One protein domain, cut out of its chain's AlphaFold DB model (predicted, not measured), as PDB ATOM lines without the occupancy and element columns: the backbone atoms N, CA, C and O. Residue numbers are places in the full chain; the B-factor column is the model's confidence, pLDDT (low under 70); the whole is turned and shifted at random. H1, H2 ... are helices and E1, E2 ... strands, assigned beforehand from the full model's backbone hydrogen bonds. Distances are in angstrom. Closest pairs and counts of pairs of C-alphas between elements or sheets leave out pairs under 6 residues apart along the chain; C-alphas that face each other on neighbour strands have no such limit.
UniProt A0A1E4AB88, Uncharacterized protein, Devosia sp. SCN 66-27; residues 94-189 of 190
ATOM      1  N   PRO A  94     245.585 215.335 105.749       61.47
ATOM      2  CA  PRO A  94     246.661 215.101 106.703       61.47
ATOM      3  C   PRO A  94     247.730 214.184 106.094       61.47
ATOM      4  O   PRO A  94     247.548 212.972 106.007       61.47
ATOM      5  N   GLY A  95     248.866 214.771 105.707       69.50
ATOM      6  CA  GLY A  95     250.051 214.045 105.235       69.50
ATOM      7  C   GLY A  95     250.918 213.451 106.353       69.50
ATOM      8  O   GLY A  95     251.901 212.783 106.062       69.50
ATOM      9  N   GLY A  96     250.580 213.675 107.629       86.62
ATOM     10  CA  GLY A  96     251.430 213.307 108.765       86.62
ATOM     11  C   GLY A  96     250.670 212.849 110.012       86.62
ATOM     12  O   GLY A  96     249.451 212.681 110.019       86.62
ATOM     13  N   VAL A  97     251.408 212.652 111.102       89.00
ATOM     14  CA  VAL A  97     250.870 212.291 112.423       89.00
ATOM     15  C   VAL A  97     250.647 213.557 113.247       89.00
ATOM     16  O   VAL A  97     251.540 214.402 113.348       89.00
ATOM     17  N   ALA A  98     249.460 213.698 113.849       93.94
ATOM     18  CA  ALA A  98     249.083 214.885 114.615       93.94
ATOM     19  C   ALA A  98     250.126 215.190 115.698       93.94
ATOM     20  O   ALA A  98     250.380 214.377 116.587       93.94
ATOM     21  N   SER A  99     250.772 216.347 115.592       93.94
ATOM     22  CA  SER A  99     251.895 216.716 116.459       93.94
ATOM     23  C   SER A  99     251.786 218.137 117.006       93.94
ATOM     24  O   SER A  99     252.711 218.607 117.669       93.94
ATOM     25  N   ASP A 100     250.653 218.799 116.776       92.38
ATOM     26  CA  ASP A 100     250.287 220.041 117.446       92.38
ATOM     27  C   ASP A 100     250.183 219.824 118.972       92.38
ATOM     28  O   ASP A 100     249.547 218.857 119.405       92.38
ATOM     29  N   PRO A 101     250.786 220.690 119.806       90.12
ATOM     30  CA  PRO A 101     250.622 220.632 121.256       90.12
ATOM     31  C   PRO A 101     249.159 220.653 121.723       90.12
ATOM     32  O   PRO A 101     248.851 220.051 122.746       90.12
ATOM     33  N   CYS A 102     248.252 221.283 120.974       91.81
ATOM     34  CA  CYS A 102     246.849 221.448 121.360       91.81
ATOM     35  C   CYS A 102     246.014 220.172 121.333       91.81
ATOM     36  O   CYS A 102     244.972 220.105 121.976       91.81
ATOM     37  N   VAL A 103     246.471 219.145 120.617       94.12
ATOM     38  CA  VAL A 103     245.805 217.833 120.594       94.12
ATOM     39  C   VAL A 103     246.481 216.821 121.514       94.12
ATOM     40  O   VAL A 103     246.108 215.648 121.535       94.12
ATOM     41  N   LYS A 104     247.475 217.265 122.286       93.94
ATOM     42  CA  LYS A 104     248.253 216.451 123.216       93.94
ATOM     43  C   LYS A 104     248.008 216.899 124.654       93.94
ATOM     44  O   LYS A 104     247.714 218.054 124.937       93.94
ATOM     45  N   GLN A 105     248.186 215.971 125.579       89.25
ATOM     46  CA  GLN A 105     248.071 216.168 127.017       89.25
ATOM     47  C   GLN A 105     249.231 215.486 127.740       89.25
ATOM     48  O   GLN A 105     249.919 214.629 127.177       89.25
ATOM     49  N   ASN A 106     249.457 215.860 129.002       88.06
ATOM     50  CA  ASN A 106     250.517 215.285 129.842       88.06
ATOM     51  C   ASN A 106     251.911 215.342 129.184       88.06
ATOM     52  O   ASN A 106     252.718 214.422 129.334       88.06
ATOM     53  N   ILE A 107     252.168 216.418 128.434       86.94
ATOM     54  CA  ILE A 107     253.407 216.620 127.686       86.94
ATOM     55  C   ILE A 107     254.573 216.795 128.659       86.94
ATOM     56  O   ILE A 107     254.523 217.611 129.578       86.94
ATOM     57  N   SER A 108     255.649 216.055 128.425       82.81
ATOM     58  CA  SER A 108     256.903 216.177 129.157       82.81
ATOM     59  C   SER A 108     258.061 216.040 128.196       82.81
ATOM     60  O   SER A 108     258.125 215.061 127.454       82.81
ATOM     61  N   PHE A 109     258.993 216.986 128.253       83.06
ATOM     62  CA  PHE A 109     260.275 216.852 127.578       83.06
ATOM     63  C   PHE A 109     261.002 215.596 128.074       83.06
ATOM     64  O   PHE A 109     260.880 215.226 129.248       83.06
ATOM     65  N   LEU A 110     261.722 214.939 127.171       76.56
ATOM     66  CA  LEU A 110     262.515 213.750 127.463       76.56
ATOM     67  C   LEU A 110     263.986 213.959 127.120       76.56
ATOM     68  O   LEU A 110     264.834 213.765 127.986       76.56
ATOM     69  N   THR A 111     264.286 214.337 125.880       75.25
ATOM     70  CA  THR A 111     265.658 214.591 125.430       75.25
ATOM     71  C   THR A 111     265.673 215.456 124.172       75.25
ATOM     72  O   THR A 111     264.657 215.584 123.487       75.25
ATOM     73  N   GLU A 112     266.833 216.027 123.867       82.25
ATOM     74  CA  GLU A 112     267.129 216.669 122.591       82.25
ATOM     75  C   GLU A 112     268.134 215.793 121.843       82.25
ATOM     76  O   GLU A 112     269.177 215.431 122.386       82.25
ATOM     77  N   GLU A 113     267.835 215.459 120.593       74.12
ATOM     78  CA  GLU A 113     268.683 214.610 119.765       74.12
ATOM     79  C   GLU A 113     268.690 215.121 118.323       74.12
ATOM     80  O   GLU A 113     267.642 215.322 117.711       74.12
ATOM     81  N   GLY A 114     269.878 215.372 117.765       74.38
ATOM     82  CA  GLY A 114     270.003 215.915 116.405       74.38
ATOM     83  C   GLY A 114     269.350 217.295 116.211       74.38
ATOM     84  O   GLY A 114     269.014 217.655 115.084       74.38
ATOM     85  N   GLY A 115     269.160 218.064 117.290       82.25
ATOM     86  CA  GLY A 115     268.442 219.343 117.278       82.25
ATOM     87  C   GLY A 115     266.915 219.212 117.272       82.25
ATOM     88  O   GLY A 115     266.230 220.204 117.037       82.25
ATOM     89  N   LEU A 116     266.382 218.008 117.504       84.44
ATOM     90  CA  LEU A 116     264.960 217.748 117.698       84.44
ATOM     91  C   LEU A 116     264.677 217.483 119.174       84.44
ATOM     92  O   LEU A 116     265.299 216.616 119.789       84.44
ATOM     93  N   ASN A 117     263.687 218.182 119.721       87.00
ATOM     94  CA  ASN A 117     263.168 217.887 121.048       87.00
ATOM     95  C   ASN A 117     262.169 216.731 120.977       87.00
ATOM     96  O   ASN A 117     261.197 216.766 120.215       87.00
ATOM     97  N   PHE A 118     262.381 215.735 121.827       84.56
ATOM     98  CA  PHE A 118     261.506 214.588 121.986       84.56
ATOM     99  C   PHE A 118     260.729 214.675 123.296       84.56
ATOM    100  O   PHE A 118     261.251 215.044 124.350       84.56
ATOM    101  N   TYR A 119     259.463 214.282 123.220       86.31
ATOM    102  CA  TYR A 119     258.492 214.400 124.294       86.31
ATOM    103  C   TYR A 119     257.768 213.086 124.525       86.31
ATOM    104  O   TYR A 119     257.487 212.345 123.584       86.31
ATOM    105  N   ARG A 120     257.389 212.866 125.780       83.94
ATOM    106  CA  ARG A 120     256.342 211.932 126.198       83.94
ATOM    107  C   ARG A 120     255.028 212.700 126.249       83.94
ATOM    108  O   ARG A 120     255.010 213.827 126.746       83.94
ATOM    109  N   PHE A 121     253.941 212.107 125.786       89.56
ATOM    110  CA  PHE A 121     252.609 212.704 125.868       89.56
ATOM    111  C   PHE A 121     251.523 211.636 125.732       89.56
ATOM    112  O   PHE A 121     251.805 210.498 125.380       89.56
ATOM    113  N   ALA A 122     250.274 212.007 125.976       89.94
ATOM    114  CA  ALA A 122     249.112 211.265 125.499       89.94
ATOM    115  C   ALA A 122     248.297 212.171 124.567       89.94
ATOM    116  O   ALA A 122     248.451 213.394 124.603       89.94
ATOM    117  N   TYR A 123     247.458 211.603 123.709       96.00
ATOM    118  CA  TYR A 123     246.517 212.405 122.928       96.00
ATOM    119  C   TYR A 123     245.309 212.795 123.785       96.00
ATOM    120  O   TYR A 123     244.942 212.078 124.712       96.00
ATOM    121  N   VAL A 124     244.685 213.938 123.501       94.06
ATOM    122  CA  VAL A 124     243.437 214.321 124.181       94.06
ATOM    123  C   VAL A 124     242.372 213.249 123.930       94.06
ATOM    124  O   VAL A 124     242.114 212.875 122.787       94.06
ATOM    125  N   GLY A 125     241.753 212.757 125.007       92.00
ATOM    126  CA  GLY A 125     240.780 211.662 124.944       92.00
ATOM    127  C   GLY A 125     241.393 210.262 124.826       92.00
ATOM    128  O   GLY A 125     240.656 209.307 124.590       92.00
ATOM    129  N   ASP A 126     242.712 210.137 124.990       90.50
ATOM    130  CA  ASP A 126     243.439 208.870 125.049       90.50
ATOM    131  C   ASP A 126     244.351 208.840 126.292       90.50
ATOM    132  O   ASP A 126     244.949 209.852 126.669       90.50
ATOM    133  N   ASP A 127     244.468 207.672 126.919       88.50
ATOM    134  CA  ASP A 127     245.351 207.442 128.072       88.50
ATOM    135  C   ASP A 127     246.648 206.723 127.665       88.50
ATOM    136  O   ASP A 127     247.564 206.567 128.477       88.50
ATOM    137  N   HIS A 128     246.748 206.283 126.407       88.56
ATOM    138  CA  HIS A 128     247.953 205.660 125.886       88.56
ATOM    139  C   HIS A 128     249.090 206.683 125.749       88.56
ATOM    140  O   HIS A 128     248.908 207.785 125.220       88.56
ATOM    141  N   VAL A 129     250.279 206.309 126.228       86.50
ATOM    142  CA  VAL A 129     251.467 207.167 126.184       86.50
ATOM    143  C   VAL A 129     252.182 206.980 124.855       86.50
ATOM    144  O   VAL A 129     252.645 205.891 124.535       86.50
ATOM    145  N   TYR A 130     252.316 208.078 124.127       88.00
ATOM    146  CA  TYR A 130     253.075 208.182 122.896       88.00
ATOM    147  C   TYR A 130     254.309 209.051 123.091       88.00
ATOM    148  O   TYR A 130     254.465 209.798 124.066       88.00
ATOM    149  N   TYR A 131     255.175 208.965 122.098       87.75
ATOM    150  CA  TYR A 131     256.450 209.635 122.090       87.75
ATOM    151  C   TYR A 131     256.680 210.295 120.733       87.75
ATOM    152  O   TYR A 131     256.354 209.722 119.696       87.75
ATOM    153  N   GLY A 132     257.222 211.509 120.719       90.25
ATOM    154  CA  GLY A 132     257.439 212.234 119.467       90.25
ATOM    155  C   GLY A 132     257.779 213.704 119.660       90.25
ATOM    156  O   GLY A 132     258.157 214.127 120.749       90.25
ATOM    157  N   VAL A 133     257.628 214.481 118.594       93.50
ATOM    158  CA  VAL A 133     258.048 215.891 118.514       93.50
ATOM    159  C   VAL A 133     256.861 216.852 118.644       93.50
ATOM    160  O   VAL A 133     255.698 216.434 118.599       93.50
ATOM    161  N   MET A 134     257.134 218.149 118.795       93.94
ATOM    162  CA  MET A 134     256.117 219.209 118.795       93.94
ATOM    163  C   MET A 134     256.166 219.998 117.490       93.94
ATOM    164  O   MET A 134     257.158 220.652 117.184       93.94
ATOM    165  N   ALA A 135     255.074 219.982 116.727       94.06
ATOM    166  CA  ALA A 135     255.030 220.586 115.396       94.06
ATOM    167  C   ALA A 135     255.313 222.098 115.407       94.06
ATOM    168  O   ALA A 135     256.000 222.609 114.527       94.06
ATOM    169  N   ARG A 136     254.826 222.812 116.431       90.62
ATOM    170  CA  ARG A 136     255.040 224.261 116.579       90.62
ATOM    171  C   ARG A 136     256.509 224.620 116.815       90.62
ATOM    172  O   ARG A 136     256.953 225.658 116.338       90.62
ATOM    173  N   GLU A 137     257.275 223.751 117.476       90.12
ATOM    174  CA  GLU A 137     258.725 223.940 117.619       90.12
ATOM    175  C   GLU A 137     259.444 223.743 116.286       90.12
ATOM    176  O   GLU A 137     260.311 224.534 115.925       90.12
ATOM    177  N   LEU A 138     259.037 222.733 115.514       91.00
ATOM    178  CA  LEU A 138     259.616 222.470 114.196       91.00
ATOM    179  C   LEU A 138     259.357 223.605 113.201       91.00
ATOM    180  O   LEU A 138     260.209 223.871 112.364       91.00
ATOM    181  N   LEU A 139     258.217 224.298 113.298       89.38
ATOM    182  CA  LEU A 139     257.927 225.472 112.464       89.38
ATOM    183  C   LEU A 139     258.872 226.650 112.729       89.38
ATOM    184  O   LEU A 139     259.105 227.449 111.823       89.38
ATOM    185  N   ALA A 140     259.413 226.767 113.946       86.44
ATOM    186  CA  ALA A 140     260.360 227.824 114.291       86.44
ATOM    187  C   ALA A 140     261.754 227.587 113.682       86.44
ATOM    188  O   ALA A 140     262.529 228.535 113.545       86.44
ATOM    189  N   ASP A 141     262.068 226.348 113.289       85.31
ATOM    190  CA  ASP A 141     263.328 225.984 112.648       85.31
ATOM    191  C   ASP A 141     263.130 225.718 111.140       85.31
ATOM    192  O   ASP A 141     262.531 224.708 110.752       85.31
ATOM    193  N   PRO A 142     263.692 226.558 110.249       86.06
ATOM    194  CA  PRO A 142     263.571 226.382 108.802       86.06
ATOM    195  C   PRO A 142     264.046 225.021 108.273       86.06
ATOM    196  O   PRO A 142     263.648 224.623 107.177       86.06
ATOM    197  N   ARG A 143     264.905 224.306 109.013       88.12
ATOM    198  CA  ARG A 143     265.393 222.971 108.639       88.12
ATOM    199  C   ARG A 143     264.297 221.911 108.732       88.12
ATOM    200  O   ARG A 143     264.290 220.992 107.917       88.12
ATOM    201  N   PHE A 144     263.389 222.047 109.699       90.56
ATOM    202  CA  PHE A 144     262.354 221.057 110.007       90.56
ATOM    203  C   PHE A 144     260.952 221.487 109.568       90.56
ATOM    204  O   PHE A 144     260.103 220.628 109.340       90.56
ATOM    205  N   ALA A 145     260.719 222.789 109.373       91.50
ATOM    206  CA  ALA A 145     259.437 223.335 108.929       91.50
ATOM    207  C   ALA A 145     258.808 222.626 107.704       91.50
ATOM    208  O   ALA A 145     257.592 222.440 107.714       91.50
ATOM    209  N   PRO A 146     259.561 222.162 106.677       93.19
ATOM    210  CA  PRO A 146     258.970 221.445 105.540       93.19
ATOM    211  C   PRO A 146     258.297 220.106 105.879       93.19
ATOM    212  O   PRO A 146     257.503 219.625 105.075       93.19
ATOM    213  N   ALA A 147     258.610 219.503 107.031       93.56
ATOM    214  CA  ALA A 147     257.984 218.267 107.509       93.56
ATOM    215  C   ALA A 147     256.682 218.519 108.290       93.56
ATOM    216  O   ALA A 147     256.045 217.576 108.756       93.56
ATOM    217  N   VAL A 148     256.294 219.784 108.486       94.31
ATOM    218  CA  VAL A 148     255.072 220.159 109.198       94.31
ATOM    219  C   VAL A 148     253.976 220.498 108.193       94.31
ATOM    220  O   VAL A 148     254.163 221.320 107.294       94.31
ATOM    221  N   HIS A 149     252.800 219.906 108.375       93.12
ATOM    222  CA  HIS A 149     251.639 220.128 107.519       93.12
ATOM    223  C   HIS A 149     250.427 220.547 108.340       93.12
ATOM    224  O   HIS A 149     250.178 220.009 109.420       93.12
ATOM    225  N   LEU A 150     249.639 221.478 107.809       91.38
ATOM    226  CA  LEU A 150     248.364 221.856 108.404       91.38
ATOM    227  C   LEU A 150     247.258 220.908 107.922       91.38
ATOM    228  O   LEU A 150     247.009 220.816 106.717       91.38
ATOM    229  N   SER A 151     246.598 220.218 108.853       90.50
ATOM    230  CA  SER A 151     245.473 219.331 108.549       90.50
ATOM    231  C   SER A 151     244.195 220.109 108.234       90.50
ATOM    232  O   SER A 151     244.008 221.237 108.684       90.50
ATOM    233  N   ALA A 152     243.247 219.463 107.557       87.00
ATOM    234  CA  ALA A 152     241.909 220.000 107.307       87.00
ATOM    235  C   ALA A 152     241.122 220.323 108.594       87.00
ATOM    236  O   ALA A 152     240.224 221.160 108.571       87.00
ATOM    237  N   SER A 153     241.464 219.682 109.717       85.06
ATOM    238  CA  SER A 153     240.909 219.986 111.044       85.06
ATOM    239  C   SER A 153     241.558 221.202 111.715       85.06
ATOM    240  O   SER A 153     241.142 221.579 112.806       85.06
ATOM    241  N   GLY A 154     242.544 221.825 111.066       89.31
ATOM    242  CA  GLY A 154     243.190 223.054 111.508       89.31
ATOM    243  C   GLY A 154     244.291 222.866 112.543       89.31
ATOM    244  O   GLY A 154     244.643 223.826 113.223       89.31
ATOM    245  N   TYR A 155     244.851 221.659 112.654       91.75
ATOM    246  CA  TYR A 155     245.954 221.358 113.568       91.75
ATOM    247  C   TYR A 155     247.189 220.889 112.809       91.75
ATOM    248  O   TYR A 155     247.109 220.292 111.732       91.75
ATOM    249  N   TYR A 156     248.363 221.129 113.384       94.31
ATOM    250  CA  TYR A 156     249.601 220.674 112.772       94.31
ATOM    251  C   TYR A 156     249.819 219.160 112.903       94.31
ATOM    252  O   TYR A 156     249.701 218.539 113.966       94.31
ATOM    253  N   THR A 157     250.226 218.571 111.788       95.38
ATOM    254  CA  THR A 157     250.700 217.196 111.642       95.38
ATOM    255  C   THR A 157     252.168 217.218 111.230       95.38
ATOM    256  O   THR A 157     252.645 218.207 110.678       95.38
ATOM    257  N   VAL A 158     252.895 216.145 111.526       95.50
ATOM    258  CA  VAL A 158     254.312 215.997 111.176       95.50
ATOM    259  C   VAL A 158     254.501 214.743 110.337       95.50
ATOM    260  O   VAL A 158     254.037 213.664 110.714       95.50
ATOM    261  N   ASP A 159     255.186 214.898 109.213       93.56
ATOM    262  CA  ASP A 159     255.739 213.806 108.425       93.56
ATOM    263  C   ASP A 159     257.049 213.336 109.082       93.56
ATOM    264  O   ASP A 159     258.111 213.949 108.945       93.56
ATOM    265  N   TYR A 160     256.962 212.253 109.858       89.81
ATOM    266  CA  TYR A 160     258.124 211.677 110.538       89.81
ATOM    267  C   TYR A 160     259.112 211.028 109.557       89.81
ATOM    268  O   TYR A 160     260.309 211.004 109.843       89.81
ATOM    269  N   GLU A 161     258.656 210.582 108.381       88.81
ATOM    270  CA  GLU A 161     259.531 210.047 107.337       88.81
ATOM    271  C   GLU A 161     260.394 211.164 106.735       88.81
ATOM    272  O   GLU A 161     261.604 210.988 106.571       88.81
ATOM    273  N   ALA A 162     259.822 212.352 106.511       88.62
ATOM    274  CA  ALA A 162     260.570 213.536 106.082       88.62
ATOM    275  C   ALA A 162     261.623 213.993 107.111       88.62
ATOM    276  O   ALA A 162     262.645 214.565 106.727       88.62
ATOM    277  N   LEU A 163     261.405 213.708 108.401       85.81
ATOM    278  CA  LEU A 163     262.396 213.896 109.471       85.81
ATOM    279  C   LEU A 163     263.412 212.741 109.568       85.81
ATOM    280  O   LEU A 163     264.361 212.818 110.348       85.81
ATOM    281  N   GLY A 164     263.238 211.663 108.801       85.12
ATOM    282  CA  GLY A 164     264.069 210.463 108.882       85.12
ATOM    283  C   GLY A 164     263.887 209.684 110.188       85.12
ATOM    284  O   GLY A 164     264.807 208.985 110.608       85.12
ATOM    285  N   LEU A 165     262.734 209.828 110.844       82.69
ATOM    286  CA  LEU A 165     262.399 209.164 112.096       82.69
ATOM    287  C   LEU A 165     261.484 207.968 111.837       82.69
ATOM    288  O   LEU A 165     260.540 208.042 111.057       82.69
ATOM    289  N   ILE A 166     261.743 206.878 112.552       80.69
ATOM    290  CA  ILE A 166     260.833 205.735 112.611       80.69
ATOM    291  C   ILE A 166     260.064 205.846 113.915       80.69
ATOM    292  O   ILE A 166     260.664 205.908 114.989       80.69
ATOM    293  N   VAL A 167     258.740 205.865 113.813       78.25
ATOM    294  CA  VAL A 167     257.854 205.930 114.970       78.25
ATOM    295  C   VAL A 167     257.309 204.529 115.252       78.25
ATOM    296  O   VAL A 167     256.674 203.931 114.379       78.25
ATOM    297  N   PRO A 168     257.528 203.969 116.450       77.06
ATOM    298  CA  PRO A 168     256.873 202.734 116.840       77.06
ATOM    299  C   PRO A 168     255.372 202.953 116.933       77.06
ATOM    300  O   PRO A 168     254.906 204.001 117.372       77.06
ATOM    301  N   GLU A 169     254.616 201.938 116.522       81.56
ATOM    302  CA  GLU A 169     253.154 201.978 116.559       81.56
ATOM    303  C   GLU A 169     252.561 203.192 115.816       81.56
ATOM    304  O   GLU A 169     251.483 203.677 116.162       81.56
ATOM    305  N   GLU A 170     253.235 203.667 114.757       83.38
ATOM    306  CA  GLU A 170     252.833 204.849 113.981       83.38
ATOM    307  C   GLU A 170     251.351 204.811 113.583       83.38
ATOM    308  O   GLU A 170     250.656 205.821 113.656       83.38
ATOM    309  N   ALA A 171     250.830 203.635 113.219       89.44
ATOM    310  CA  ALA A 171     249.420 203.460 112.887       89.44
ATOM    311  C   ALA A 171     248.482 203.765 114.071       89.44
ATOM    312  O   ALA A 171     247.460 204.432 113.891       89.44
ATOM    313  N   ALA A 172     248.824 203.309 115.280       89.50
ATOM    314  CA  ALA A 172     248.050 203.583 116.489       89.50
ATOM    315  C   ALA A 172     248.137 205.067 116.863       89.50
ATOM    316  O   ALA A 172     247.109 205.698 117.112       89.50
ATOM    317  N   MET A 173     249.341 205.638 116.805       92.94
ATOM    318  CA  MET A 173     249.587 207.055 117.063       92.94
ATOM    319  C   MET A 173     248.840 207.957 116.069       92.94
ATOM    320  O   MET A 173     248.179 208.911 116.473       92.94
ATOM    321  N   ARG A 174     248.858 207.626 114.770       93.56
ATOM    322  CA  ARG A 174     248.094 208.327 113.725       93.56
ATOM    323  C   ARG A 174     246.596 208.260 114.002       93.56
ATOM    324  O   ARG A 174     245.924 209.286 113.941       93.56
ATOM    325  N   ALA A 175     246.073 207.080 114.333       94.88
ATOM    326  CA  ALA A 175     244.656 206.910 114.642       94.88
ATOM    327  C   ALA A 175     244.232 207.694 115.897       94.88
ATOM    328  O   ALA A 175     243.169 208.310 115.895       94.88
ATOM    329  N   ALA A 176     245.053 207.697 116.952       95.50
ATOM    330  CA  ALA A 176     244.808 208.475 118.166       95.50
ATOM    331  C   ALA A 176     244.852 209.985 117.899       95.50
ATOM    332  O   ALA A 176     243.947 210.709 118.312       95.50
ATOM    333  N   GLY A 177     245.830 210.445 117.119       95.25
ATOM    334  CA  GLY A 177     245.942 211.841 116.707       95.25
ATOM    335  C   GLY A 177     244.741 212.340 115.902       95.25
ATOM    336  O   GLY A 177     244.260 213.442 116.154       95.25
ATOM    337  N   LEU A 178     244.217 211.527 114.978       94.19
ATOM    338  CA  LEU A 178     242.991 211.848 114.233       94.19
ATOM    339  C   LEU A 178     241.793 212.027 115.175       94.19
ATOM    340  O   LEU A 178     241.125 213.057 115.117       94.19
ATOM    341  N   ARG A 179     241.576 211.078 116.097       95.19
ATOM    342  CA  ARG A 179     240.498 211.180 117.098       95.19
ATOM    343  C   ARG A 179     240.635 212.435 117.960       95.19
ATOM    344  O   ARG A 179     239.643 213.111 118.207       95.19
ATOM    345  N   ALA A 180     241.847 212.754 118.404       95.25
ATOM    346  CA  ALA A 180     242.089 213.923 119.241       95.25
ATOM    347  C   ALA A 180     241.817 215.236 118.500       95.25
ATOM    348  O   ALA A 180     241.176 216.121 119.059       95.25
ATOM    349  N   MET A 181     242.227 215.355 117.233       93.00
ATOM    350  CA  MET A 181     241.891 216.520 116.406       93.00
ATOM    351  C   MET A 181     240.375 216.712 116.278       93.00
ATOM    352  O   MET A 181     239.897 217.836 116.425       93.00
ATOM    353  N   ASP A 182     239.617 215.633 116.060       91.50
ATOM    354  CA  ASP A 182     238.152 215.692 115.982       91.50
ATOM    355  C   ASP A 182     237.522 216.122 117.315       91.50
ATOM    356  O   ASP A 182     236.613 216.957 117.335       91.50
ATOM    357  N   LEU A 183     238.024 215.586 118.432       92.12
ATOM    358  CA  LEU A 183     237.559 215.924 119.778       92.12
ATOM    359  C   LEU A 183     237.814 217.395 120.115       92.12
ATOM    360  O   LEU A 183     236.886 218.093 120.528       92.12
ATOM    361  N   VAL A 184     239.036 217.887 119.907       90.38
ATOM    362  CA  VAL A 184     239.381 219.283 120.210       90.38
ATOM    363  C   VAL A 184     238.634 220.223 119.256       90.38
ATOM    364  O   VAL A 184     237.993 221.169 119.702       90.38
ATOM    365  N   ALA A 185     238.554 219.922 117.953       86.81
ATOM    366  CA  ALA A 185     237.736 220.711 117.020       86.81
ATOM    367  C   ALA A 185     236.239 220.750 117.386       86.81
ATOM    368  O   ALA A 185     235.539 221.707 117.044       86.81
ATOM    369  N   ALA A 186     235.702 219.713 118.034       86.38
ATOM    370  CA  ALA A 186     234.328 219.721 118.530       86.38
ATOM    371  C   ALA A 186     234.158 220.637 119.754       86.38
ATOM    372  O   ALA A 186     233.149 221.333 119.839       86.38
ATOM    373  N   GLN A 187     235.143 220.684 120.654       83.31
ATOM    374  CA  GLN A 187     235.122 221.531 121.856       83.31
ATOM    375  C   GLN A 187     235.147 223.031 121.533       83.31
ATOM    376  O   GLN A 187     234.525 223.814 122.238       83.31
ATOM    377  N   HIS A 188     235.815 223.440 120.452       75.75
ATOM    378  CA  HIS A 188     235.888 224.851 120.044       75.75
ATOM    379  C   HIS A 188     234.670 225.333 119.226       75.75
ATOM    380  O   HIS A 188     234.606 226.501 118.847       75.75
ATOM    381  N   ARG A 189     233.698 224.457 118.929       69.81
ATOM    382  CA  ARG A 189     232.466 224.802 118.187       69.81
ATOM    383  C   ARG A 189     231.245 225.075 119.078       69.81
ATOM    384  O   ARG A 189     230.175 225.347 118.536       69.81
TER     385      ARG A 189
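AT A GLANCE: This is residues 94 to 189 of the 190 residues of an uncharacterized protein of Devosia sp. SCN 66-27 (UniProt A0A1E4AB88). A strongly twisted sheet of three strands, E1, E2 and E3, makes one side of this domain, and the long helix H2 packs across it, near the start of E1 and the end of E2. Away from that sheet, the small hairpin of E4 and E5 has the short helix H1 packed on it, and residues 97 to 98 pair with E5. The turn between E1 and E2, at Gly 114, and the far end of H2 mark the two ends of the length. The printed part has 96 residues, with named elements in the order E1, E2, E3, H1, E4, E5, H2; both sheets are antiparallel, the larger in the order E1, E2, E3, and the class is mixed, helices and strands. The whole is compact, with a radius of gyration of the C-alphas of 12.3 A, and only just elongated, with spans of 37 by 24 by 21 A.

IN THESE COORDINATES: E1, residues 104 to 113, starts with C-alpha 104 at (248.253, 216.451, 123.216), is 20.8 A long and bends by 80 degrees at residue 107. E2, residues 116 to 123, is 19.9 A long and bends by 63 degrees at residue 120. E3 is residues 129 to 132, H1 residues 135 to 140, E4 residues 148 to 150 and E5 residues 156 to 158. H2, residues 170 to 187, is 25.6 A long and ends with C-alpha 187 at (235.122, 221.531, 121.856).

HOW THE PARTS SIT: E1, E2 and E3 form a meander, each strand the antiparallel neighbour of the one before. In the hairpin of E1 and E2, N 105 and O 122 are 2.8 A apart; in that of E2 and E3, N 119 and O 132 are 2.8 A apart, both within hydrogen-bond range. H2 is on this sheet at a height of 8.1 A, over E3, and runs across the strands, at 79 degrees to E3 on the local plane. Its closest C-alphas to E2 are those of Ala 180 and Tyr 123, 6.0 A apart. H1 is only just not on this sheet, with 4 pairs of C-alphas within 10 A. The closest C-alphas of H1 and E5 are those of Ala 135 and Tyr 156, 6.0 A apart. In the hairpin of E4 and E5, N 157 and O 149 are within hydrogen-bond range at 2.8 A. H1 and H2 are apart. Each O i to N i+4 pair of H2 is within hydrogen-bond range; in H1 it is 1 of 2, with 2 of 3 O i to N i+3 pairs.

THE WHOLE: The two C-alphas farthest apart, those of Gly 114 and Arg 189, are 38.6 A apart. The printed part has no cut. The link from E5 to H2, 11 residues, is long. The mean pLDDT of the printed part is 88.0, and residues 94 to 95 and residue 189 are under 70.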